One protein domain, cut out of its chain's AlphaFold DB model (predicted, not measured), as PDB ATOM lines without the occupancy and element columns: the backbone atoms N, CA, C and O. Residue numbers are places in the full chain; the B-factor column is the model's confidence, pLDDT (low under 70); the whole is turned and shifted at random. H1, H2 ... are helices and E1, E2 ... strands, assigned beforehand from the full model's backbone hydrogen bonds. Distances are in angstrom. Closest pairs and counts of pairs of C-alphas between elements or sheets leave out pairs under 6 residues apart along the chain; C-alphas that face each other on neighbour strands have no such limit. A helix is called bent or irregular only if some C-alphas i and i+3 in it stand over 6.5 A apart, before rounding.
ATOM      1  N   GLY A  81     154.296 131.987 155.515       43.44
ATOM      2  CA  GLY A  81     154.718 132.258 156.884       43.44
ATOM      3  C   GLY A  81     153.939 133.417 157.502       43.44
ATOM      4  O   GLY A  81     153.436 134.303 156.810       43.44
ATOM      5  N   SER A  82     153.885 133.442 158.833       54.38
ATOM      6  CA  SER A  82     153.034 134.346 159.621       54.38
ATOM      7  C   SER A  82     153.248 135.847 159.361       54.38
ATOM      8  O   SER A  82     152.317 136.633 159.531       54.38
ATOM      9  N   ALA A  83     154.442 136.269 158.929       54.47
ATOM     10  CA  ALA A  83     154.738 137.670 158.613       54.47
ATOM     11  C   ALA A  83     154.108 138.131 157.282       54.47
ATOM     12  O   ALA A  83     153.531 139.219 157.219       54.47
ATOM     13  N   GLY A  84     154.167 137.295 156.240       53.00
ATOM     14  CA  GLY A  84     153.534 137.576 154.947       53.00
ATOM     15  C   GLY A  84     152.008 137.550 155.041       53.00
ATOM     16  O   GLY A  84     151.331 138.415 154.485       53.00
ATOM     17  N   GLU A  85     151.459 136.617 155.825       61.81
ATOM     18  CA  GLU A  85     150.023 136.559 156.117       61.81
ATOM     19  C   GLU A  85     149.534 137.795 156.877       61.81
ATOM     20  O   GLU A  85     148.479 138.332 156.543       61.81
ATOM     21  N   PHE A  86     150.317 138.288 157.843       65.38
ATOM     22  CA  PHE A  86     150.034 139.531 158.562       65.38
ATOM     23  C   PHE A  86     149.997 140.746 157.629       65.38
ATOM     24  O   PHE A  86     149.019 141.497 157.661       65.38
ATOM     25  N   HIS A  87     151.035 140.930 156.797       63.59
ATOM     26  CA  HIS A  87     151.080 142.060 155.865       63.59
ATOM     27  C   HIS A  87     149.875 142.001 154.932       63.59
ATOM     28  O   HIS A  87     149.135 142.975 154.820       63.59
ATOM     29  N   ARG A  88     149.632 140.835 154.322       64.44
ATOM     30  CA  ARG A  88     148.521 140.631 153.390       64.44
ATOM     31  C   ARG A  88     147.173 140.918 154.050       64.44
ATOM     32  O   ARG A  88     146.370 141.646 153.478       64.44
ATOM     33  N   TYR A  89     146.932 140.390 155.247       72.38
ATOM     34  CA  TYR A  89     145.678 140.605 155.965       72.38
ATOM     35  C   TYR A  89     145.416 142.093 156.226       72.38
ATOM     36  O   TYR A  89     144.369 142.622 155.856       72.38
ATOM     37  N   LEU A  90     146.378 142.805 156.822       74.50
ATOM     38  CA  LEU A  90     146.188 144.229 157.096       74.50
ATOM     39  C   LEU A  90     146.039 145.030 155.806       74.50
ATOM     40  O   LEU A  90     145.152 145.874 155.700       74.50
ATOM     41  N   GLN A  91     146.887 144.758 154.824       68.38
ATOM     42  CA  GLN A  91     146.930 145.523 153.595       68.38
ATOM     43  C   GLN A  91     145.643 145.338 152.779       68.38
ATOM     44  O   GLN A  91     144.996 146.323 152.429       68.38
ATOM     45  N   TYR A  92     145.230 144.097 152.520       65.06
ATOM     46  CA  TYR A  92     144.124 143.808 151.606       65.06
ATOM     47  C   TYR A  92     142.765 143.700 152.294       65.06
ATOM     48  O   TYR A  92     141.777 144.171 151.731       65.06
ATOM     49  N   ASP A  93     142.698 143.145 153.504       71.88
ATOM     50  CA  ASP A  93     141.407 142.879 154.149       71.88
ATOM     51  C   ASP A  93     140.974 144.029 155.064       71.88
ATOM     52  O   ASP A  93     139.779 144.284 155.232       71.88
ATOM     53  N   VAL A  94     141.933 144.752 155.655       78.19
ATOM     54  CA  VAL A  94     141.640 145.865 156.571       78.19
ATOM     55  C   VAL A  94     141.728 147.210 155.863       78.19
ATOM     56  O   VAL A  94     140.773 147.983 155.907       78.19
ATOM     57  N   PHE A  95     142.844 147.478 155.185       73.75
ATOM     58  CA  PHE A  95     143.065 148.711 154.426       73.75
ATOM     59  C   PHE A  95     142.654 148.613 152.955       73.75
ATOM     60  O   PHE A  95     142.711 149.614 152.243       73.75
ATOM     61  N   GLY A  96     142.114 147.465 152.532       65.81
ATOM     62  CA  GLY A  96     141.507 147.255 151.217       65.81
ATOM     63  C   GLY A  96     140.626 148.411 150.721       65.81
ATOM     64  O   GLY A  96     140.797 148.855 149.586       65.81
ATOM     65  N   PRO A  97     139.711 148.952 151.549       64.44
ATOM     66  CA  PRO A  97     138.881 150.099 151.173       64.44
ATOM     67  C   PRO A  97     139.670 151.392 150.906       64.44
ATOM     68  O   PRO A  97     139.296 152.162 150.025       64.44
ATOM     69  N   ALA A  98     140.783 151.619 151.615       59.12
ATOM     70  CA  ALA A  98     141.630 152.804 151.450       59.12
ATOM     71  C   ALA A  98     142.351 152.819 150.092       59.12
ATOM     72  O   ALA A  98     142.663 153.880 149.553       59.12
ATOM     73  N   PHE A  99     142.570 151.646 149.493       53.12
ATOM     74  CA  PHE A  99     143.196 151.520 148.177       53.12
ATOM     75  C   PHE A  99     142.400 152.155 147.038       53.12
ATOM     76  O   PHE A  99     142.972 152.516 146.009       53.12
ATOM     77  N   ALA A 100     141.094 152.357 147.223       40.44
ATOM     78  CA  ALA A 100     140.261 153.085 146.272       40.44
ATOM     79  C   ALA A 100     140.542 154.608 146.254       40.44
ATOM     80  O   ALA A 100     139.926 155.334 145.469       40.44
ATOM     81  N   HIS A 101     141.436 155.120 147.115       43.31
ATOM     82  CA  HIS A 101     141.613 156.552 147.396       43.31
ATOM     83  C   HIS A 101     143.034 157.093 147.177       43.31
ATOM     84  O   HIS A 101     143.473 157.949 147.931       43.31
ATOM     85  N   GLU A 102     143.667 156.699 146.067       42.06
ATOM     86  CA  GLU A 102     144.910 157.277 145.510       42.06
ATOM     87  C   GLU A 102     146.196 156.545 145.915       42.06
ATOM     88  O   GLU A 102     146.903 156.890 146.860       42.06
ATOM     89  N   PHE A 103     146.568 155.576 145.080       43.38
ATOM     90  CA  PHE A 103     147.963 155.199 144.926       43.38
ATOM     91  C   PHE A 103     148.726 156.306 144.202       43.38
ATOM     92  O   PHE A 103     148.301 156.796 143.153       43.38
ATOM     93  N   SER A 104     149.901 156.617 144.748       47.38
ATOM     94  CA  SER A 104     150.863 157.638 144.326       47.38
ATOM     95  C   SER A 104     150.406 159.076 144.559       47.38
ATOM     96  O   SER A 104     150.014 159.777 143.632       47.38
ATOM     97  N   VAL A 105     150.587 159.576 145.787       53.09
ATOM     98  CA  VAL A 105     150.946 160.994 145.889       53.09
ATOM     99  C   VAL A 105     152.337 161.112 145.253       53.09
ATOM    100  O   VAL A 105     153.259 160.439 145.725       53.09
ATOM    101  N   PRO A 106     152.513 161.856 144.144       52.97
ATOM    102  CA  PRO A 106     153.785 161.884 143.435       52.97
ATOM    103  C   PRO A 106     154.933 162.241 144.382       52.97
ATOM    104  O   PRO A 106     154.882 163.248 145.081       52.97
ATOM    105  N   GLY A 107     155.955 161.386 144.431       55.41
ATOM    106  CA  GLY A 107     157.110 161.572 145.312       55.41
ATOM    107  C   GLY A 107     156.983 160.975 146.720       55.41
ATOM    108  O   GLY A 107     157.987 160.955 147.421       55.41
ATOM    109  N   ALA A 108     155.829 160.424 147.114       62.66
ATOM    110  CA  ALA A 108     155.618 159.745 148.398       62.66
ATOM    111  C   ALA A 108     155.122 158.299 148.210       62.66
ATOM    112  O   ALA A 108     154.311 158.012 147.330       62.66
ATOM    113  N   ARG A 109     155.626 157.375 149.039       66.75
ATOM    114  CA  ARG A 109     155.285 155.943 149.006       66.75
ATOM    115  C   ARG A 109     154.762 155.518 150.373       66.75
ATOM    116  O   ARG A 109     155.518 155.636 151.322       66.75
ATOM    117  N   ALA A 110     153.544 154.986 150.425       73.06
ATOM    118  CA  ALA A 110     152.929 154.408 151.618       73.06
ATOM    119  C   ALA A 110     152.113 153.166 151.233       73.06
ATOM    120  O   ALA A 110     151.661 153.077 150.086       73.06
ATOM    121  N   ASP A 111     151.892 152.253 152.182       73.50
ATOM    122  CA  ASP A 111     151.068 151.059 151.958       73.50
ATOM    123  C   ASP A 111     149.591 151.406 151.800       73.50
ATOM    124  O   ASP A 111     148.908 150.763 151.017       73.50
ATOM    125  N   ALA A 112     149.090 152.436 152.484       75.69
ATOM    126  CA  ALA A 112     147.782 153.016 152.193       75.69
ATOM    127  C   ALA A 112     147.758 154.523 152.472       75.69
ATOM    128  O   ALA A 112     148.513 155.035 153.301       75.69
ATOM    129  N   ILE A 113     146.857 155.239 151.798       78.38
ATOM    130  CA  ILE A 113     146.574 156.652 152.056       78.38
ATOM    131  C   ILE A 113     145.117 156.782 152.492       78.38
ATOM    132  O   ILE A 113     144.205 156.380 151.776       78.38
ATOM    133  N   VAL A 114     144.894 157.360 153.672       82.31
ATOM    134  CA  VAL A 114     143.552 157.569 154.230       82.31
ATOM    135  C   VAL A 114     143.284 159.065 154.340       82.31
ATOM    136  O   VAL A 114     144.027 159.799 154.999       82.31
ATOM    137  N   GLN A 115     142.202 159.537 153.716       83.94
ATOM    138  CA  GLN A 115     141.734 160.907 153.913       83.94
ATOM    139  C   GLN A 115     141.059 161.034 155.281       83.94
ATOM    140  O   GLN A 115     140.135 160.286 155.609       83.94
ATOM    141  N   ARG A 116     141.496 162.010 156.082       82.88
ATOM    142  CA  ARG A 116     140.914 162.269 157.403       82.88
ATOM    143  C   ARG A 116     139.497 162.824 157.268       82.88
ATOM    144  O   ARG A 116     139.264 163.754 156.500       82.88
ATOM    145  N   ILE A 117     138.570 162.333 158.091       78.06
ATOM    146  CA  ILE A 117     137.195 162.848 158.138       78.06
ATOM    147  C   ILE A 117     137.154 164.367 158.345       78.06
ATOM    148  O   ILE A 117     137.901 164.925 159.153       78.06
ATOM    149  N   GLY A 118     136.252 165.037 157.623       75.38
ATOM    150  CA  GLY A 118     136.003 166.471 157.794       75.38
ATOM    151  C   GLY A 118     137.205 167.343 157.425       75.38
ATOM    152  O   GLY A 118     137.245 168.522 157.765       75.38
ATOM    153  N   SER A 119     138.194 166.764 156.745       80.25
ATOM    154  CA  SER A 119     139.429 167.412 156.341       80.25
ATOM    155  C   SER A 119     139.777 166.995 154.918       80.25
ATOM    156  O   SER A 119     139.466 165.896 154.476       80.25
ATOM    157  N   LYS A 120     140.476 167.871 154.196       80.69
ATOM    158  CA  LYS A 120     141.085 167.517 152.906       80.69
ATOM    159  C   LYS A 120     142.464 166.869 153.067       80.69
ATOM    160  O   LYS A 120     143.107 166.565 152.073       80.69
ATOM    161  N   LYS A 121     142.944 166.706 154.305       83.50
ATOM    162  CA  LYS A 121     144.288 166.199 154.598       83.50
ATOM    163  C   LYS A 121     144.339 164.674 154.559       83.50
ATOM    164  O   LYS A 121     143.501 164.007 155.168       83.50
ATOM    165  N   ASN A 122     145.389 164.170 153.926       87.06
ATOM    166  CA  ASN A 122     145.690 162.750 153.798       87.06
ATOM    167  C   ASN A 122     146.677 162.290 154.877       87.06
ATOM    168  O   ASN A 122     147.482 163.080 155.377       87.06
ATOM    169  N   VAL A 123     146.606 161.009 155.221       88.81
ATOM    170  CA  VAL A 123     147.462 160.333 156.200       88.81
ATOM    171  C   VAL A 123     148.081 159.116 155.533       88.81
ATOM    172  O   VAL A 123     147.366 158.358 154.882       88.81
ATOM    173  N   ALA A 124     149.386 158.925 155.713       88.00
ATOM    174  CA  ALA A 124     150.064 157.715 155.271       88.00
ATOM    175  C   ALA A 124     149.924 156.606 156.313       88.00
ATOM    176  O   ALA A 124     150.151 156.837 157.502       88.00
ATOM    177  N   ILE A 125     149.592 155.408 155.851       88.00
ATOM    178  CA  ILE A 125     149.605 154.175 156.627       88.00
ATOM    179  C   ILE A 125     150.726 153.290 156.084       88.00
ATOM    180  O   ILE A 125     150.827 153.092 154.874       88.00
ATOM    181  N   GLU A 126     151.555 152.773 156.980       86.06
ATOM    182  CA  GLU A 126     152.688 151.898 156.672       86.06
ATOM    183  C   GLU A 126     152.574 150.631 157.525       86.06
ATOM    184  O   GLU A 126     152.500 150.708 158.754       86.06
ATOM    185  N   ILE A 127     152.546 149.464 156.892       81.94
ATOM    186  CA  ILE A 127     152.444 148.152 157.525       81.94
ATOM    187  C   ILE A 127     153.835 147.525 157.510       81.94
ATOM    188  O   ILE A 127     154.342 147.091 156.476       81.94
ATOM    189  N   GLN A 128     154.462 147.447 158.680       78.31
ATOM    190  CA  GLN A 128     155.845 146.998 158.798       78.31
ATOM    191  C   GLN A 128     155.925 145.662 159.546       78.31
ATOM    192  O   GLN A 128     155.470 145.538 160.679       78.31
ATOM    193  N   HIS A 129     156.527 144.667 158.897       67.75
ATOM    194  CA  HIS A 129     156.733 143.300 159.417       67.75
ATOM    195  C   HIS A 129     158.144 142.765 159.122       67.75
ATOM    196  O   HIS A 129     158.432 141.587 159.313       67.75
ATOM    197  N   SER A 130     159.007 143.614 158.568       65.12
ATOM    198  CA  SER A 130     160.391 143.292 158.238       65.12
ATOM    199  C   SER A 130     161.310 144.388 158.767       65.12
ATOM    200  O   SER A 130     160.840 145.490 159.070       65.12
ATOM    201  N   PRO A 131     162.625 144.149 158.838       70.44
ATOM    202  CA  PRO A 131     163.567 145.196 159.190       70.44
ATOM    203  C   PRO A 131     163.445 146.435 158.293       70.44
ATOM    204  O   PRO A 131     163.373 146.324 157.068       70.44
ATOM    205  N   ILE A 132     163.441 147.616 158.914       66.56
ATOM    206  CA  ILE A 132     163.518 148.921 158.257       66.56
ATOM    207  C   ILE A 132     164.515 149.800 159.011       66.56
ATOM    208  O   ILE A 132     164.431 149.952 160.227       66.56
ATOM    209  N   ALA A 133     165.476 150.370 158.286       74.31
ATOM    210  CA  ALA A 133     166.467 151.262 158.876       74.31
ATOM    211  C   ALA A 133     165.860 152.638 159.190       74.31
ATOM    212  O   ALA A 133     165.039 153.161 158.424       74.31
ATOM    213  N   LYS A 134     166.340 153.264 160.266       81.12
ATOM    214  CA  LYS A 134     165.944 154.606 160.717       81.12
ATOM    215  C   LYS A 134     165.996 155.651 159.601       81.12
ATOM    216  O   LYS A 134     165.056 156.422 159.416       81.12
ATOM    217  N   GLU A 135     167.064 155.653 158.808       79.88
ATOM    218  CA  GLU A 135     167.279 156.599 157.706       79.88
ATOM    219  C   GLU A 135     166.212 156.434 156.620       79.88
ATOM    220  O   GLU A 135     165.781 157.406 155.998       79.88
ATOM    221  N   THR A 136     165.741 155.201 156.410       77.12
ATOM    222  CA  THR A 136     164.659 154.926 155.461       77.12
ATOM    223  C   THR A 136     163.333 155.469 155.969       77.12
ATOM    224  O   THR A 136     162.615 156.090 155.186       77.12
ATOM    225  N   VAL A 137     163.033 155.307 157.262       80.56
ATOM    226  CA  VAL A 137     161.829 155.876 157.885       80.56
ATOM    227  C   VAL A 137     161.831 157.404 157.777       80.56
ATOM    228  O   VAL A 137     160.864 157.985 157.288       80.56
ATOM    229  N   LEU A 138     162.939 158.058 158.144       83.00
ATOM    230  CA  LEU A 138     163.067 159.520 158.074       83.00
ATOM    231  C   LEU A 138     162.933 160.048 156.640       83.00
ATOM    232  O   LEU A 138     162.249 161.043 156.399       83.00
ATOM    233  N   ARG A 139     163.529 159.354 155.663       81.25
ATOM    234  CA  ARG A 139     163.374 159.689 154.241       81.25
ATOM    235  C   ARG A 139     161.922 159.557 153.775       81.25
ATOM    236  O   ARG A 139     161.468 160.404 153.010       81.25
ATOM    237  N   ARG A 140     161.184 158.536 154.237       80.31
ATOM    238  CA  ARG A 140     159.744 158.401 153.948       80.31
ATOM    239  C   ARG A 140     158.947 159.556 154.554       80.31
ATOM    240  O   ARG A 140     158.149 160.158 153.849       80.31
ATOM    241  N   HIS A 141     159.214 159.941 155.804       88.38
ATOM    242  CA  HIS A 141     158.559 161.101 156.429       88.38
ATOM    243  C   HIS A 141     158.794 162.395 155.654       88.38
ATOM    244  O   HIS A 141     157.841 163.116 155.375       88.38
ATOM    245  N   ALA A 142     160.035 162.664 155.241       85.19
ATOM    246  CA  ALA A 142     160.358 163.844 154.442       85.19
ATOM    247  C   ALA A 142     159.637 163.841 153.080       85.19
ATOM    248  O   ALA A 142     159.099 164.864 152.646       85.19
ATOM    249  N   ALA A 143     159.577 162.678 152.424       80.88
ATOM    250  CA  ALA A 143     158.835 162.496 151.181       80.88
ATOM    251  C   ALA A 143     157.332 162.753 151.372       80.88
ATOM    252  O   ALA A 143     156.725 163.495 150.602       80.88
ATOM    253  N   HIS A 144     156.741 162.210 152.438       85.94
ATOM    254  CA  HIS A 144     155.333 162.409 152.780       85.94
ATOM    255  C   HIS A 144     155.013 163.872 153.075       85.94
ATOM    256  O   HIS A 144     154.029 164.409 152.568       85.94
ATOM    257  N   GLN A 145     155.869 164.537 153.846       88.88
ATOM    258  CA  GLN A 145     155.719 165.950 154.156       88.88
ATOM    259  C   GLN A 145     155.775 166.814 152.889       88.88
ATOM    260  O   GLN A 145     154.932 167.692 152.711       88.88
ATOM    261  N   THR A 146     156.712 166.529 151.979       85.75
ATOM    262  CA  THR A 146     156.828 167.216 150.676       85.75
ATOM    263  C   THR A 146     155.583 167.005 149.813       85.75
ATOM    264  O   THR A 146     155.114 167.919 149.141       85.75
ATOM    265  N   ALA A 147     155.010 165.807 149.892       80.62
ATOM    266  CA  ALA A 147     153.769 165.412 149.245       80.62
ATOM    267  C   ALA A 147     152.496 165.992 149.908       80.62
ATOM    268  O   ALA A 147     151.386 165.706 149.462       80.62
ATOM    269  N   GLY A 148     152.620 166.792 150.973       86.81
ATOM    270  CA  GLY A 148     151.479 167.384 151.679       86.81
ATOM    271  C   GLY A 148     150.675 166.391 152.527       86.81
ATOM    272  O   GLY A 148     149.559 166.702 152.954       86.81
ATOM    273  N   ILE A 149     151.227 165.204 152.788       88.56
ATOM    274  CA  ILE A 149     150.656 164.229 153.716       88.56
ATOM    275  C   ILE A 149     150.874 164.744 155.142       88.56
ATOM    276  O   ILE A 149     151.926 165.276 155.487       88.56
ATOM    277  N   MET A 150     149.847 164.614 155.977       90.25
ATOM    278  CA  MET A 150     149.808 165.225 157.306       90.25
ATOM    279  C   MET A 150     150.673 164.511 158.341       90.25
ATOM    280  O   MET A 150     151.070 165.150 159.304       90.25
ATOM    281  N   GLY A 151     150.902 163.211 158.183       92.44
ATOM    282  CA  GLY A 151     151.582 162.366 159.160       92.44
ATOM    283  C   GLY A 151     151.607 160.908 158.709       92.44
ATOM    284  O   GLY A 151     150.927 160.538 157.745       92.44
ATOM    285  N   THR A 152     152.371 160.086 159.428       92.31
ATOM    286  CA  THR A 152     152.458 158.638 159.185       92.31
ATOM    287  C   THR A 152     151.962 157.852 160.395       92.31
ATOM    288  O   THR A 152     152.368 158.115 161.530       92.31
ATOM    289  N   VAL A 153     151.124 156.851 160.141       93.56
ATOM    290  CA  VAL A 153     150.748 155.803 161.091       93.56
ATOM    291  C   VAL A 153     151.444 154.511 160.677       93.56
ATOM    292  O   VAL A 153     151.173 153.970 159.610       93.56
ATOM    293  N   TRP A 154     152.320 154.010 161.536       93.25
ATOM    294  CA  TRP A 154     152.957 152.708 161.383       93.25
ATOM    295  C   TRP A 154     152.150 151.646 162.112       93.25
ATOM    296  O   TRP A 154     151.803 151.836 163.276       93.25
ATOM    297  N   VAL A 155     151.887 150.520 161.460       90.75
ATOM    298  CA  VAL A 155     151.266 149.342 162.062       90.75
ATOM    299  C   VAL A 155     152.289 148.213 162.063       90.75
ATOM    300  O   VAL A 155     152.750 147.793 161.005       90.75
ATOM    301  N   ILE A 156     152.650 147.734 163.254       87.12
ATOM    302  CA  ILE A 156     153.613 146.641 163.448       87.12
ATOM    303  C   ILE A 156     152.950 145.430 164.098       87.12
ATOM    304  O   ILE A 156     151.960 145.568 164.825       87.12
ATOM    305  N   ASN A 157     153.497 144.238 163.863       81.12
ATOM    306  CA  ASN A 157     153.004 143.023 164.498       81.12
ATOM    307  C   ASN A 157     153.529 142.922 165.939       81.12
ATOM    308  O   ASN A 157     154.713 143.089 166.216       81.12
ATOM    309  N   SER A 158     152.649 142.599 166.885       79.69
ATOM    310  CA  SER A 158     153.012 142.349 168.284       79.69
ATOM    311  C   SER A 158     154.011 141.201 168.473       79.69
ATOM    312  O   SER A 158     154.675 141.148 169.507       79.69
ATOM    313  N   ALA A 159     154.129 140.291 167.501       74.19
ATOM    314  CA  ALA A 159     155.159 139.255 167.504       74.19
ATOM    315  C   ALA A 159     156.579 139.851 167.498       74.19
ATOM    316  O   ALA A 159     157.485 139.272 168.095       74.19
ATOM    317  N   ASP A 160     156.748 141.048 166.928       70.25
ATOM    318  CA  ASP A 160     158.036 141.734 166.795       70.25
ATOM    319  C   ASP A 160     158.453 142.503 168.063       70.25
ATOM    320  O   ASP A 160     159.454 143.212 168.057       70.25
ATOM    321  N   ILE A 161     157.702 142.394 169.166       72.12
ATOM    322  CA  ILE A 161     157.823 143.277 170.346       72.12
ATOM    323  C   ILE A 161     158.383 142.563 171.591       72.12
ATOM    324  O   ILE A 161     158.678 143.215 172.582       72.12
ATOM    325  N   ALA A 162     158.652 141.252 171.527       58.09
ATOM    326  CA  ALA A 162     159.125 140.420 172.649       58.09
ATOM    327  C   ALA A 162     158.187 140.390 173.890       58.09
ATOM    328  O   ALA A 162     157.175 141.084 173.983       58.09
ATOM    329  N   ARG A 163     158.441 139.434 174.803       52.59
ATOM    330  CA  ARG A 163     157.416 138.763 175.637       52.59
ATOM    331  C   ARG A 163     156.827 139.549 176.818       52.59
ATOM    332  O   ARG A 163     155.761 139.146 177.278       52.59
ATOM    333  N   ASP A 164     157.408 140.673 177.227       52.62
ATOM    334  CA  ASP A 164     156.968 141.390 178.442       52.62
ATOM    335  C   ASP A 164     156.152 142.661 178.153       52.62
ATOM    336  O   ASP A 164     155.864 143.464 179.041       52.62
ATOM    337  N   GLY A 165     155.727 142.832 176.893       56.75
ATOM    338  CA  GLY A 165     154.706 143.795 176.456       56.75
ATOM    339  C   GLY A 165     155.072 145.277 176.590       56.75
ATOM    340  O   GLY A 165     154.319 146.125 176.114       56.75
ATOM    341  N   THR A 166     156.206 145.573 177.220       72.12
ATOM    342  CA  THR A 166     156.725 146.918 177.486       72.12
ATOM    343  C   THR A 166     158.173 147.062 177.039       72.12
ATOM    344  O   THR A 166     158.514 148.106 176.510       72.12
ATOM    345  N   ILE A 167     159.005 146.018 177.143       78.56
ATOM    346  CA  ILE A 167     160.403 146.062 176.691       78.56
ATOM    347  C   ILE A 167     160.554 145.383 175.329       78.56
ATOM    348  O   ILE A 167     160.297 144.189 175.181       78.56
ATOM    349  N   ILE A 168     161.032 146.151 174.355       81.50
ATOM    350  CA  ILE A 168     161.305 145.735 172.981       81.50
ATOM    351  C   ILE A 168     162.808 145.563 172.792       81.50
ATOM    352  O   ILE A 168     163.589 146.468 173.081       81.50
ATOM    353  N   LEU A 169     163.200 144.408 172.254       76.81
ATOM    354  CA  LEU A 169     164.594 144.067 171.928       76.81
ATOM    355  C   LEU A 169     164.863 144.036 170.414       76.81
ATOM    356  O   LEU A 169     166.009 143.960 169.967       76.81
ATOM    357  N   THR A 170     163.802 144.082 169.610       82.44
ATOM    358  CA  THR A 170     163.871 143.972 168.153       82.44
ATOM    359  C   THR A 170     164.429 145.256 167.549       82.44
ATOM    360  O   THR A 170     163.760 146.286 167.532       82.44
ATOM    361  N   GLN A 171     165.654 145.188 167.021       82.62
ATOM    362  CA  GLN A 171     166.428 146.369 166.619       82.62
ATOM    363  C   GLN A 171     165.711 147.279 165.621       82.62
ATOM    364  O   GLN A 171     165.680 148.488 165.816       82.62
ATOM    365  N   TRP A 172     165.063 146.718 164.602       80.69
ATOM    366  CA  TRP A 172     164.376 147.540 163.604       80.69
ATOM    367  C   TRP A 172     163.147 148.271 164.167       80.69
ATOM    368  O   TRP A 172     162.799 149.354 163.703       80.69
ATOM    369  N   VAL A 173     162.496 147.710 165.191       84.81
ATOM    370  CA  VAL A 173     161.380 148.370 165.884       84.81
ATOM    371  C   VAL A 173     161.911 149.540 166.720       84.81
ATOM    372  O   VAL A 173     161.300 150.607 166.757       84.81
ATOM    373  N   ILE A 174     163.088 149.376 167.331       87.69
ATOM    374  CA  ILE A 174     163.789 150.459 168.037       87.69
ATOM    375  C   ILE A 174     164.185 151.569 167.049       87.69
ATOM    376  O   ILE A 174     163.952 152.745 167.330       87.69
ATOM    377  N   ASP A 175     164.693 151.215 165.866       86.62
ATOM    378  CA  ASP A 175     165.024 152.173 164.798       86.62
ATOM    379  C   ASP A 175     163.799 152.962 164.318       86.62
ATOM    380  O   ASP A 175     163.887 154.171 164.081       86.62
ATOM    381  N   LEU A 176     162.638 152.305 164.232       90.12
ATOM    382  CA  LEU A 176     161.365 152.957 163.939       90.12
ATOM    383  C   LEU A 176     160.983 153.979 165.024       90.12
ATOM    384  O   LEU A 176     160.564 155.092 164.693       90.12
ATOM    385  N   PHE A 177     161.146 153.652 166.311       91.94
ATOM    386  CA  PHE A 177     160.867 154.613 167.387       91.94
ATOM    387  C   PHE A 177     161.825 155.790 167.381       91.94
ATOM    388  O   PHE A 177     161.367 156.926 167.507       91.94
ATOM    389  N   GLU A 178     163.123 155.547 167.200       91.75
ATOM    390  CA  GLU A 178     164.099 156.629 167.066       91.75
ATOM    391  C   GLU A 178     163.742 157.548 165.904       91.75
ATOM    392  O   GLU A 178     163.800 158.769 166.039       91.75
ATOM    393  N   ALA A 179     163.342 156.979 164.765       91.62
ATOM    394  CA  ALA A 179     162.907 157.769 163.629       91.62
ATOM    395  C   ALA A 179     161.672 158.614 163.974       91.62
ATOM    396  O   ALA A 179     161.709 159.820 163.756       91.62
ATOM    397  N   CYS A 180     160.630 158.028 164.582       93.44
ATOM    398  CA  CYS A 180     159.436 158.770 165.012       93.44
ATOM    399  C   CYS A 180     159.737 159.887 166.034       93.44
ATOM    400  O   CYS A 180     159.100 160.944 166.000       93.44
ATOM    401  N   GLN A 181     160.688 159.668 166.948       91.69
ATOM    402  CA  GLN A 181     161.129 160.672 167.928       91.69
ATOM    403  C   GLN A 181     161.991 161.776 167.305       91.69
ATOM    404  O   GLN A 181     162.068 162.879 167.853       91.69
ATOM    405  N   ASN A 182     162.603 161.504 166.153       90.44
ATOM    406  CA  ASN A 182     163.427 162.451 165.409       90.44
ATOM    407  C   ASN A 182     162.656 163.192 164.306       90.44
ATOM    408  O   ASN A 182     163.175 164.162 163.756       90.44
ATOM    409  N   THR A 183     161.432 162.772 163.972       87.31
ATOM    410  CA  THR A 183     160.598 163.461 162.979       87.31
ATOM    411  C   THR A 183     160.245 164.878 163.452       87.31
ATOM    412  O   THR A 183     159.939 165.029 164.628       87.31
ATOM    413  N   PRO A 184     160.244 165.923 162.609       85.56
ATOM    414  CA  PRO A 184     159.896 167.285 163.032       85.56
ATOM    415  C   PRO A 184     158.533 167.393 163.742       85.56
ATOM    416  O   PRO A 184     157.597 166.673 163.404       85.56
ATOM    417  N   ASP A 185     158.379 168.339 164.678       85.19
ATOM    418  CA  ASP A 185     157.139 168.504 165.468       85.19
ATOM    419  C   ASP A 185     155.889 168.777 164.619       85.19
ATOM    420  O   ASP A 185     154.769 168.461 165.022       85.19
ATOM    421  N   ASN A 186     156.068 169.348 163.429       86.25
ATOM    422  CA  ASN A 186     154.983 169.619 162.492       86.25
ATOM    423  C   ASN A 186     154.552 168.394 161.663       86.25
ATOM    424  O   ASN A 186     153.618 168.521 160.871       86.25
ATOM    425  N   TYR A 187     155.196 167.234 161.841       91.31
ATOM    426  CA  TYR A 187     154.865 165.983 161.163       91.31
ATOM    427  C   TYR A 187     154.719 164.832 162.184       91.31
ATOM    428  O   TYR A 187     155.708 164.242 162.627       91.31
ATOM    429  N   PRO A 188     153.482 164.491 162.589       93.69
ATOM    430  CA  PRO A 188     153.217 163.418 163.540       93.69
ATOM    431  C   PRO A 188     153.633 162.029 163.020       93.69
ATOM    432  O   PRO A 188     153.356 161.657 161.877       93.69
ATOM    433  N   CYS A 189     154.249 161.240 163.906       94.50
ATOM    434  CA  CYS A 189     154.598 159.835 163.693       94.50
ATOM    435  C   CYS A 189     153.960 158.987 164.792       94.50
ATOM    436  O   CYS A 189     154.365 159.059 165.957       94.50
ATOM    437  N   THR A 190     152.946 158.207 164.426       94.69
ATOM    438  CA  THR A 190     152.248 157.298 165.342       94.69
ATOM    439  C   THR A 190     152.633 155.864 165.052       94.69
ATOM    440  O   THR A 190     152.745 155.483 163.892       94.69
ATOM    441  N   VAL A 191     152.783 155.063 166.105       94.06
ATOM    442  CA  VAL A 191     152.987 153.620 165.982       94.06
ATOM    443  C   VAL A 191     151.848 152.888 166.681       94.06
ATOM    444  O   VAL A 191     151.506 153.177 167.831       94.06
ATOM    445  N   MET A 192     151.252 151.947 165.960       93.12
ATOM    446  CA  MET A 192     150.212 151.038 166.409       93.12
ATOM    447  C   MET A 192     150.748 149.616 166.406       93.12
ATOM    448  O   MET A 192     151.449 149.197 165.489       93.12
ATOM    449  N   ILE A 193     150.363 148.860 167.421       89.69
ATOM    450  CA  ILE A 193     150.698 147.451 167.553       89.69
ATOM    451  C   ILE A 193     149.440 146.657 167.282       89.69
ATOM    452  O   ILE A 193     148.458 146.792 168.013       89.69
ATOM    453  N   TYR A 194     149.497 145.808 166.265       87.31
ATOM    454  CA  TYR A 194     148.466 144.831 165.974       87.31
ATOM    455  C   TYR A 194     148.790 143.498 166.644       87.31
ATOM    456  O   TYR A 194     149.915 142.999 166.582       87.31
ATOM    457  N   ARG A 195     147.782 142.895 167.266       84.25
ATOM    458  CA  ARG A 195     147.881 141.600 167.925       84.25
ATOM    459  C   ARG A 195     146.778 140.673 167.441       84.25
ATOM    460  O   ARG A 195     145.605 140.951 167.674       84.25
ATOM    461  N   ASP A 196     147.168 139.530 166.881       77.25
ATOM    462  CA  ASP A 196     146.250 138.458 166.493       77.25
ATOM    463  C   ASP A 196     146.255 137.313 167.516       77.25
ATOM    464  O   ASP A 196     147.196 136.519 167.596       77.25
ATOM    465  N   ARG A 197     145.204 137.286 168.343       72.88
ATOM    466  CA  ARG A 197     144.833 136.249 169.322       72.88
ATOM    467  C   ARG A 197     144.199 134.973 168.766       72.88
ATOM    468  O   ARG A 197     144.026 134.029 169.537       72.88
ATOM    469  N   ARG A 198     143.752 134.953 167.504       74.12
ATOM    470  CA  ARG A 198     142.688 134.028 167.054       74.12
ATOM    471  C   ARG A 198     143.076 132.559 167.167       74.12
ATOM    472  O   ARG A 198     142.298 131.752 167.664       74.12
ATOM    473  N   HIS A 199     144.321 132.238 166.830       65.62
ATOM    474  CA  HIS A 199     144.890 130.892 166.965       65.62
ATOM    475  C   HIS A 199     144.963 130.374 168.420       65.62
ATOM    476  O   HIS A 199     145.141 129.179 168.632       65.62
ATOM    477  N   LEU A 200     144.808 131.248 169.421       69.06
ATOM    478  CA  LEU A 200     144.798 130.918 170.855       69.06
ATOM    479  C   LEU A 200     143.410 131.110 171.494       69.06
ATOM    480  O   LEU A 200     143.312 131.227 172.714       69.06
ATOM    481  N   GLY A 201     142.345 131.218 170.689       67.94
ATOM    482  CA  GLY A 201     140.986 131.498 171.174       67.94
ATOM    483  C   GLY A 201     140.768 132.938 171.660       67.94
ATOM    484  O   GLY A 201     139.756 133.225 172.294       67.94
ATOM    485  N   GLY A 202     141.713 133.844 171.389       75.75
ATOM    486  CA  GLY A 202     141.581 135.279 171.649       75.75
ATOM    487  C   GLY A 202     141.068 136.060 170.435       75.75
ATOM    488  O   GLY A 202     140.911 135.515 169.348       75.75
ATOM    489  N   GLY A 203     140.843 137.364 170.609       79.75
ATOM    490  CA  GLY A 203     140.464 138.272 169.520       79.75
ATOM    491  C   GLY A 203     141.646 138.988 168.860       79.75
ATOM    492  O   GLY A 203     142.800 138.871 169.289       79.75
ATOM    493  N   GLU A 204     141.331 139.766 167.830       85.00
ATOM    494  CA  GLU A 204     142.230 140.752 167.236       85.00
ATOM    495  C   GLU A 204     142.148 142.070 168.007       85.00
ATOM    496  O   GLU A 204     141.080 142.473 168.470       85.00
ATOM    497  N   ALA A 205     143.280 142.749 168.155       83.56
ATOM    498  CA  ALA A 205     143.352 143.994 168.904       83.56
ATOM    499  C   ALA A 205     144.456 144.906 168.370       83.56
ATOM    500  O   ALA A 205     145.542 144.435 168.028       83.56
ATOM    501  N   LEU A 206     144.207 146.216 168.387       90.06
ATOM    502  CA  LEU A 206     145.230 147.238 168.199       90.06
ATOM    503  C   LEU A 206     145.431 148.065 169.462       90.06
ATOM    504  O   LEU A 206     144.495 148.339 170.210       90.06
ATOM    505  N   ARG A 207     146.666 148.507 169.683       90.38
ATOM    506  CA  ARG A 207     147.000 149.491 170.720       90.38
ATOM    507  C   ARG A 207     147.945 150.535 170.157       90.38
ATOM    508  O   ARG A 207     148.781 150.221 169.316       90.38
ATOM    509  N   ILE A 208     147.823 151.768 170.632       91.50
ATOM    510  CA  ILE A 208     148.704 152.865 170.231       91.50
ATOM    511  C   ILE A 208     149.859 152.949 171.229       91.50
ATOM    512  O   ILE A 208     149.650 152.856 172.440       91.50
ATOM    513  N   ILE A 209     151.072 153.159 170.729       90.81
ATOM    514  CA  ILE A 209     152.227 153.508 171.556       90.81
ATOM    515  C   ILE A 209     152.181 155.017 171.828       90.81
ATOM    516  O   ILE A 209     152.259 155.822 170.901       90.81
ATOM    517  N   ASP A 210     152.039 155.406 173.096       88.81
ATOM    518  CA  ASP A 210     152.076 156.815 173.526       88.81
ATOM    519  C   ASP A 210     153.519 157.294 173.715       88.81
ATOM    520  O   ASP A 210     153.866 158.412 173.323       88.81
ATOM    521  N   ARG A 211     154.374 156.457 174.321       90.69
ATOM    522  CA  ARG A 211     155.756 156.828 174.661       90.69
ATOM    523  C   ARG A 211     156.729 155.685 174.445       90.69
ATOM    524  O   ARG A 211     156.339 154.532 174.597       90.69
ATOM    525  N   ALA A 212     157.981 156.031 174.167       91.06
ATOM    526  CA  ALA A 212     159.099 155.100 174.138       91.06
ATOM    527  C   ALA A 212     160.340 155.719 174.812       91.06
ATOM    528  O   ALA A 212     160.650 156.895 174.600       91.06
ATOM    529  N   GLU A 213     161.048 154.945 175.623       91.69
ATOM    530  CA  GLU A 213     162.412 155.212 176.081       91.69
ATOM    531  C   GLU A 213     163.348 154.301 175.315       91.69
ATOM    532  O   GLU A 213     163.084 153.110 175.245       91.69
ATOM    533  N   ILE A 214     164.425 154.833 174.746       91.25
ATOM    534  CA  ILE A 214     165.409 154.031 174.019       91.25
ATOM    535  C   ILE A 214     166.684 154.033 174.847       91.25
ATOM    536  O   ILE A 214     167.193 155.100 175.202       91.25
ATOM    537  N   GLY A 215     167.163 152.841 175.180       90.25
ATOM    538  CA  GLY A 215     168.267 152.625 176.101       90.25
ATOM    539  C   GLY A 215     169.105 151.416 175.714       90.25
ATOM    540  O   GLY A 215     169.079 150.965 174.568       90.25
ATOM    541  N   HIS A 216     169.867 150.915 176.681       90.44
ATOM    542  CA  HIS A 216     170.654 149.695 176.550       90.44
ATOM    543  C   HIS A 216     170.431 148.811 177.779       90.44
ATOM    544  O   HIS A 216     170.223 149.330 178.878       90.44
ATOM    545  N   ASP A 217     170.451 147.492 177.600       86.31
ATOM    546  CA  ASP A 217     170.451 146.537 178.709       86.31
ATOM    547  C   ASP A 217     171.853 146.361 179.324       86.31
ATOM    548  O   ASP A 217     172.817 147.027 178.938       86.31
ATOM    549  N   ALA A 218     171.961 145.468 180.311       86.31
ATOM    550  CA  ALA A 218     173.215 145.179 181.005       86.31
ATOM    551  C   ALA A 218     174.300 144.607 180.075       86.31
ATOM    552  O   ALA A 218     175.489 144.777 180.339       86.31
ATOM    553  N   GLU A 219     173.900 143.962 178.977       88.75
ATOM    554  CA  GLU A 219     174.797 143.416 177.960       88.75
ATOM    555  C   GLU A 219     175.150 144.438 176.863       88.75
ATOM    556  O   GLU A 219     175.881 144.112 175.927       88.75
ATOM    557  N   GLY A 220     174.645 145.672 176.955       87.69
ATOM    558  CA  GLY A 220     174.883 146.728 175.973       87.69
ATOM    559  C   GLY A 220     174.054 146.590 174.694       87.69
ATOM    560  O   GLY A 220     174.358 147.248 173.698       87.69
ATOM    561  N   ARG A 221     173.005 145.758 174.680       87.56
ATOM    562  CA  ARG A 221     172.067 145.664 173.552       87.56
ATOM    563  C   ARG A 221     171.050 146.789 173.652       87.56
ATOM    564  O   ARG A 221     170.552 147.079 174.735       87.56
ATOM    565  N   ARG A 222     170.704 147.408 172.519       87.69
ATOM    566  CA  ARG A 222     169.659 148.441 172.486       87.69
ATOM    567  C   ARG A 222     168.314 147.855 172.886       87.69
ATOM    568  O   ARG A 222     167.933 146.793 172.389       87.69
ATOM    569  N   THR A 223     167.588 148.593 173.712       89.19
ATOM    570  CA  THR A 223     166.237 148.262 174.167       89.19
ATOM    571  C   THR A 223     165.311 149.458 173.985       89.19
ATOM    572  O   THR A 223     165.766 150.603 173.929       89.19
ATOM    573  N   ALA A 224     164.005 149.201 173.894       89.25
ATOM    574  CA  ALA A 224     163.000 150.247 174.013       89.25
ATOM    575  C   ALA A 224     161.925 149.891 175.048       89.25
ATOM    576  O   ALA A 224     161.249 148.878 174.894       89.25
ATOM    577  N   ASP A 225     161.748 150.730 176.069       89.44
ATOM    578  CA  ASP A 225     160.622 150.654 177.008       89.44
ATOM    579  C   ASP A 225     159.462 151.492 176.462       89.44
ATOM    580  O   ASP A 225     159.589 152.702 176.270       89.44
ATOM    581  N   ILE A 226     158.330 150.856 176.177       89.06
ATOM    582  CA  ILE A 226     157.155 151.496 175.606       89.06
ATOM    583  C   ILE A 226     155.995 151.597 176.593       89.06
ATOM    584  O   ILE A 226     155.666 150.682 177.347       89.06
ATOM    585  N   ARG A 227     155.262 152.708 176.490       89.50
ATOM    586  CA  ARG A 227     153.960 152.887 177.136       89.50
ATOM    587  C   ARG A 227     152.855 152.878 176.103       89.50
ATOM    588  O   ARG A 227     152.823 153.705 175.193       89.50
ATOM    589  N   LEU A 228     151.925 151.956 176.295       88.19
ATOM    590  CA  LEU A 228     150.731 151.807 175.477       88.19
ATOM    591  C   LEU A 228     149.601 152.686 176.010       88.19
ATOM    592  O   LEU A 228     149.490 152.906 177.218       88.19
ATOM    593  N   THR A 229     148.707 153.122 175.127       87.19
ATOM    594  CA  THR A 229     147.413 153.669 175.543       87.19
ATOM    595  C   THR A 229     146.639 152.637 176.360       87.19
ATOM    596  O   THR A 229     146.760 151.431 176.123       87.19
ATOM    597  N   ALA A 230     145.838 153.096 177.326       78.88
ATOM    598  CA  ALA A 230     144.976 152.214 178.116       78.88
ATOM    599  C   ALA A 230     143.969 151.471 177.221       78.88
ATOM    600  O   ALA A 230     143.721 150.283 177.416       78.88
ATOM    601  N   ASP A 231     143.471 152.161 176.195       83.69
ATOM    602  CA  ASP A 231     142.449 151.638 175.302       83.69
ATOM    603  C   ASP A 231     143.007 150.568 174.361       83.69
ATOM    604  O   ASP A 231     144.069 150.732 173.742       83.69
ATOM    605  N   THR A 232     142.254 149.475 174.251       89.38
ATOM    606  CA  THR A 232     142.405 148.481 173.191       89.38
ATOM    607  C   THR A 232     141.375 148.781 172.114       89.38
ATOM    608  O   THR A 232     140.189 148.885 172.403       89.38
ATOM    609  N   ILE A 233     141.846 148.929 170.883       91.56
ATOM    610  CA  ILE A 233     141.051 149.296 169.716       91.56
ATOM    611  C   ILE A 233     140.685 148.013 168.975       91.56
ATOM    612  O   ILE A 233     141.561 147.209 168.642       91.56
ATOM    613  N   ARG A 234     139.395 147.820 168.702       91.25
ATOM    614  CA  ARG A 234     138.916 146.703 167.879       91.25
ATOM    615  C   ARG A 234     139.293 146.876 166.414       91.25
ATOM    616  O   ARG A 234     139.296 147.989 165.885       91.25
ATOM    617  N   ILE A 235     139.559 145.760 165.738       88.62
ATOM    618  CA  ILE A 235     139.934 145.764 164.319       88.62
ATOM    619  C   ILE A 235     138.808 146.310 163.429       88.62
ATOM    620  O   ILE A 235     139.068 146.965 162.421       88.62
ATOM    621  N   GLU A 236     137.548 146.135 163.830       89.06
ATOM    622  CA  GLU A 236     136.374 146.662 163.133       89.06
ATOM    623  C   GLU A 236     136.404 148.192 163.048       89.06
ATOM    624  O   GLU A 236     136.073 148.764 162.009       89.06
ATOM    625  N   ALA A 237     136.873 148.870 164.101       91.31
ATOM    626  CA  ALA A 237     137.054 150.319 164.078       91.31
ATOM    627  C   ALA A 237     138.156 150.737 163.094       91.31
ATOM    628  O   ALA A 237     138.035 151.779 162.447       91.31
ATOM    629  N   LEU A 238     139.200 149.913 162.926       89.56
ATOM    630  CA  LEU A 238     140.253 150.164 161.943       89.56
ATOM    631  C   LEU A 238     139.734 150.063 160.510       89.56
ATOM    632  O   LEU A 238     140.095 150.897 159.687       89.56
ATOM    633  N   ARG A 239     138.828 149.120 160.223       87.56
ATOM    634  CA  ARG A 239     138.157 149.026 158.913       87.56
ATOM    635  C   ARG A 239     137.299 150.261 158.620       87.56
ATOM    636  O   ARG A 239     137.310 150.766 157.501       87.56
ATOM    637  N   ILE A 240     136.604 150.794 159.632       89.62
ATOM    638  CA  ILE A 240     135.849 152.057 159.511       89.62
ATOM    639  C   ILE A 240     136.794 153.233 159.241       89.62
ATOM    640  O   ILE A 240     136.515 154.059 158.373       89.62
ATOM    641  N   PHE A 241     137.912 153.311 159.964       89.00
ATOM    642  CA  PHE A 241     138.935 154.332 159.742       89.00
ATOM    643  C   PHE A 241     139.547 154.232 158.338       89.00
ATOM    644  O   PHE A 241     139.673 155.247 157.658       89.00
ATOM    645  N   ALA A 242     139.863 153.018 157.874       84.75
ATOM    646  CA  ALA A 242     140.441 152.755 156.559       84.75
ATOM    647  C   ALA A 242     139.541 153.205 155.399       84.75
ATOM    648  O   ALA A 242     140.045 153.645 154.371       84.75
ATOM    649  N   ALA A 243     138.218 153.168 155.570       83.00
ATOM    650  CA  ALA A 243     137.284 153.698 154.577       83.00
ATOM    651  C   ALA A 243     137.402 155.227 154.385       83.00
ATOM    652  O   ALA A 243     136.905 155.765 153.398       83.00
ATOM    653  N   GLY A 244     138.067 155.947 155.299       83.69
ATOM    654  CA  GLY A 244     138.389 157.364 155.145       83.69
ATOM    655  C   GLY A 244     137.157 158.226 154.871       83.69
ATOM    656  O   GLY A 244     136.261 158.342 155.711       83.69
ATOM    657  N   LYS A 245     137.102 158.836 153.681       80.19
ATOM    658  CA  LYS A 245     135.972 159.669 153.240       80.19
ATOM    659  C   LYS A 245     134.685 158.876 152.974       80.19
ATOM    660  O   LYS A 245     133.604 159.439 153.124       80.19
ATOM    661  N   ASP A 246     134.810 157.594 152.641       81.44
ATOM    662  CA  ASP A 246     133.700 156.700 152.298       81.44
ATOM    663  C   ASP A 246     133.224 155.888 153.514       81.44
ATOM    664  O   ASP A 246     132.430 154.953 153.395       81.44
ATOM    665  N   ARG A 247     133.698 156.244 154.715       84.50
ATOM    666  CA  ARG A 247     133.287 155.599 155.962       84.50
ATOM    667  C   ARG A 247     131.768 155.691 156.181       84.50
ATOM    668  O   ARG A 247     131.148 156.691 155.801       84.50
ATOM    669  N   PRO A 248     131.156 154.693 156.844       86.19
ATOM    670  CA  PRO A 248     129.727 154.713 157.135       86.19
ATOM    671  C   PRO A 248     129.336 155.966 157.929       86.19
ATOM    672  O   PRO A 248     130.059 156.416 158.821       86.19
ATOM    673  N   ARG A 249     128.168 156.535 157.597       86.19
ATOM    674  CA  ARG A 249     127.626 157.720 158.287       86.19
ATOM    675  C   ARG A 249     127.268 157.419 159.739       86.19
ATOM    676  O   ARG A 249     127.450 158.274 160.600       86.19
ATOM    677  N   GLU A 250     126.762 156.219 159.985       91.75
ATOM    678  CA  GLU A 250     126.414 155.730 161.308       91.75
ATOM    679  C   GLU A 250     127.485 154.742 161.767       91.75
ATOM    680  O   GLU A 250     127.716 153.711 161.137       91.75
ATOM    681  N   ILE A 251     128.181 155.102 162.846       93.12
ATOM    682  CA  ILE A 251     129.169 154.240 163.492       93.12
ATOM    683  C   ILE A 251     128.443 153.508 164.625       93.12
ATOM    684  O   ILE A 251     127.824 154.193 165.444       93.12
ATOM    685  N   PRO A 252     128.536 152.167 164.714       95.44
ATOM    686  CA  PRO A 252     127.965 151.414 165.827       95.44
ATOM    687  C   PRO A 252     128.403 152.001 167.171       95.44
ATOM    688  O   PRO A 252     129.585 152.312 167.350       95.44
ATOM    689  N   ALA A 253     127.460 152.188 168.098       95.38
ATOM    690  CA  ALA A 253     127.680 152.918 169.349       95.38
ATOM    691  C   ALA A 253     128.866 152.360 170.145       95.38
ATOM    692  O   ALA A 253     129.663 153.111 170.711       95.38
ATOM    693  N   GLU A 254     129.020 151.041 170.120       93.44
ATOM    694  CA  GLU A 254     130.115 150.338 170.747       93.44
ATOM    695  C   GLU A 254     131.469 150.723 170.143       93.44
ATOM    696  O   GLU A 254     132.414 150.829 170.908       93.44
ATOM    697  N   LEU A 255     131.586 150.997 168.837       94.31
ATOM    698  CA  LEU A 255     132.845 151.332 168.144       94.31
ATOM    699  C   LEU A 255     133.198 152.829 168.161       94.31
ATOM    700  O   LEU A 255     134.293 153.201 167.740       94.31
ATOM    701  N   VAL A 256     132.310 153.706 168.638       93.81
ATOM    702  CA  VAL A 256     132.507 155.168 168.559       93.81
ATOM    703  C   VAL A 256     133.790 155.626 169.258       93.81
ATOM    704  O   VAL A 256     134.499 156.485 168.730       93.81
ATOM    705  N   ALA A 257     134.103 155.073 170.431       93.44
ATOM    706  CA  ALA A 257     135.318 155.426 171.168       93.44
ATOM    707  C   ALA A 257     136.586 155.018 170.396       93.44
ATOM    708  O   ALA A 257     137.487 155.838 170.208       93.44
ATOM    709  N   ASP A 258     136.608 153.792 169.876       94.44
ATOM    710  CA  ASP A 258     137.707 153.225 169.094       94.44
ATOM    711  C   ASP A 258     137.961 154.042 167.816       94.44
ATOM    712  O   ASP A 258     139.099 154.419 167.529       94.44
ATOM    713  N   VAL A 259     136.900 154.399 167.081       91.62
ATOM    714  CA  VAL A 259     137.020 155.228 165.870       91.62
ATOM    715  C   VAL A 259     137.521 156.632 166.211       91.62
ATOM    716  O   VAL A 259     138.368 157.161 165.498       91.62
ATOM    717  N   ARG A 260     137.086 157.234 167.327       91.44
ATOM    718  CA  ARG A 260     137.623 158.533 167.777       91.44
ATOM    719  C   ARG A 260     139.109 158.455 168.128       91.44
ATOM    720  O   ARG A 260     139.854 159.388 167.825       91.44
ATOM    721  N   ALA A 261     139.547 157.363 168.753       91.56
ATOM    722  CA  ALA A 261     140.960 157.144 169.048       91.56
ATOM    723  C   ALA A 261     141.792 157.049 167.757       91.56
ATOM    724  O   ALA A 261     142.858 157.667 167.675       91.56
ATOM    725  N   LEU A 262     141.274 156.352 166.739       91.19
ATOM    726  CA  LEU A 262     141.886 156.241 165.413       91.19
ATOM    727  C   LEU A 262     141.868 157.566 164.636       91.19
ATOM    728  O   LEU A 262     142.890 157.943 164.077       91.19
ATOM    729  N   ASP A 263     140.781 158.339 164.678       90.12
ATOM    730  CA  ASP A 263     140.694 159.671 164.053       90.12
ATOM    731  C   ASP A 263     141.712 160.665 164.650       90.12
ATOM    732  O   ASP A 263     142.151 161.607 163.978       90.12
ATOM    733  N   ALA A 264     142.098 160.465 165.915       89.69
ATOM    734  CA  ALA A 264     143.137 161.239 166.587       89.69
ATOM    735  C   ALA A 264     144.556 160.716 166.304       89.69
ATOM    736  O   ALA A 264     145.515 161.479 166.444       89.69
ATOM    737  N   ALA A 265     144.718 159.450 165.908       89.06
ATOM    738  CA  ALA A 265     146.026 158.834 165.698       89.06
ATOM    739  C   ALA A 265     146.937 159.621 164.734       89.06
ATOM    740  O   ALA A 265     148.073 159.877 165.109       89.06
ATOM    741  N   PRO A 266     146.474 160.159 163.590       87.06
ATOM    742  CA  PRO A 266     147.319 160.944 162.681       87.06
ATOM    743  C   PRO A 266     147.870 162.257 163.253       87.06
ATOM    744  O   PRO A 266     148.632 162.947 162.585       87.06
ATOM    745  N   THR A 267     147.441 162.647 164.455       87.50
ATOM    746  CA  THR A 267     147.926 163.838 165.170       87.50
ATOM    747  C   THR A 267     148.786 163.489 166.382       87.50
ATOM    748  O   THR A 267     149.295 164.380 167.059       87.50
ATOM    749  N   ARG A 268     148.944 162.195 166.680       88.44
ATOM    750  CA  ARG A 268     149.749 161.712 167.798       88.44
ATOM    751  C   ARG A 268     151.201 161.529 167.367       88.44
ATOM    752  O   ARG A 268     151.514 161.260 166.208       88.44
ATOM    753  N   ARG A 269     152.090 161.665 168.345       89.44
ATOM    754  CA  ARG A 269     153.529 161.469 168.199       89.44
ATOM    755  C   ARG A 269     153.998 160.541 169.304       89.44
ATOM    756  O   ARG A 269     153.581 160.724 170.448       89.44
ATOM    757  N   VAL A 270     154.864 159.587 168.972       89.50
ATOM    758  CA  VAL A 270     155.573 158.800 169.987       89.50
ATOM    759  C   VAL A 270     156.450 159.749 170.800       89.50
ATOM    760  O   VAL A 270     157.396 160.339 170.279       89.50
ATOM    761  N   LYS A 271     156.123 159.928 172.080       88.25
ATOM    762  CA  LYS A 271     156.867 160.832 172.966       88.25
ATOM    763  C   LYS A 271     158.080 160.122 173.549       88.25
ATOM    764  O   LYS A 271     158.009 158.941 173.892       88.25
ATOM    765  N   LYS A 272     159.170 160.861 173.742       86.94
ATOM    766  CA  LYS A 272     160.298 160.378 174.537       86.94
ATOM    767  C   LYS A 272     159.874 160.267 176.003       86.94
ATOM    768  O   LYS A 272     159.297 161.207 176.555       86.94
ATOM    769  N   ILE A 273     160.144 159.128 176.634       81.44
ATOM    770  CA  ILE A 273     160.098 159.039 178.096       81.44
ATOM    771  C   ILE A 273     161.318 159.798 178.618       81.44
ATOM    772  O   ILE A 273     162.454 159.478 178.281       81.44
TER     773      ILE A 273
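This is residues 81 to 273 of the 284 residues of an uncharacterized protein of Arthrobacter sp. Soil782 (UniProt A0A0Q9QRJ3). A strongly twisted sheet of six strands is the core, with H3 and H5 over one face, H1 and H7 over the other, and H6 reaching H1, H2 and H7. E5 bends sharply, and the sheet curls round H5; H2 lies beside E1. The printed part has 193 residues with seven named helices and six named strands, in the order H1 H2 E1 E2 H3 E3 H4 H5 E4 E5 E6 H6 H7, class mixed. The sheet is mixed, ordered E1 E2 E3 E4 E5 E6; the whole is compact, radius of gyration of the C-alphas 16.0 A, spanning 52 by 43 by 31 A.

Start at inner strands E3, residues 152 to 157, and E4, 189 to 196: they are parallel, N 154 and O 190 2.8 A apart. E2, residues 122 to 128, is parallel to E3, N 126 to O 153 2.9 A. Edge strand E1, residues 112 to 115, forms an antiparallel hairpin with E2, N 114 to O 123 2.9 A. E5, residues 204 to 216, bends by 73 degrees at residue 210; its residues 204 to 208 pair with E4, N 193 to O 207 2.8 A, and 209 to 216 with edge strand E6, residues 222 to 228, N 213 to O 225 2.8 A. E4, E5 and E6 make a meander, each the antiparallel neighbour of the one before. H3, residues 134 to 146, touches H5, residues 171 to 182, with residues 134 to 138 alone: Lys 134 and Asp 175 have the closest C-alphas, 4.8 A. H4, residues 158 to 161, is close to but not clearly touching H5, C-alphas 160 and 173 being closest at 7.5 A. E2, H3, E3 and E3, H4 H5, E4 are strand-helix-strand units, parallel neighbour strands joined through helices, with right-handed crossovers. H7, residues 253 to 267, lies over E3 at a height over the sheet of 9.1 A. The hub H6, residues 235 to 242, touches H7, closest C-alphas 237 and 259 at 5.2 A; H1, residues 82 to 94, with residue 94 alone, C-alphas 94 and 239 at 5.3 A; and H2, residues 96 to 101, C-alphas 98 and 242 at 5.2 A. Every O i to N i+4 pair is within hydrogen-bond range in H1, H3, H5 and H6; H7 has 7 of 11, H2 0 of 2 but 3 of 3 O i to N i+3 pairs, and H4 is too short for one.

Find C-alpha 82 at (153.034, 134.346, 159.621), where H1 begins, and C-alpha 267 at (147.926, 163.838, 165.170), where H7 ends. E5 is 31.2 A long, H7 23.4 A, E4 23.1 A; H7 is irregular, C-alphas 254 and 257 being 7.3 A apart.

The C-alphas of Glu 219 and Arg 249 are farthest apart, 53.1 A. The printed part has no cut and no long link. Mean pLDDT of the printed part is 80.8; 34 residues are under 70, among them 81 to 88 and 96 to 109.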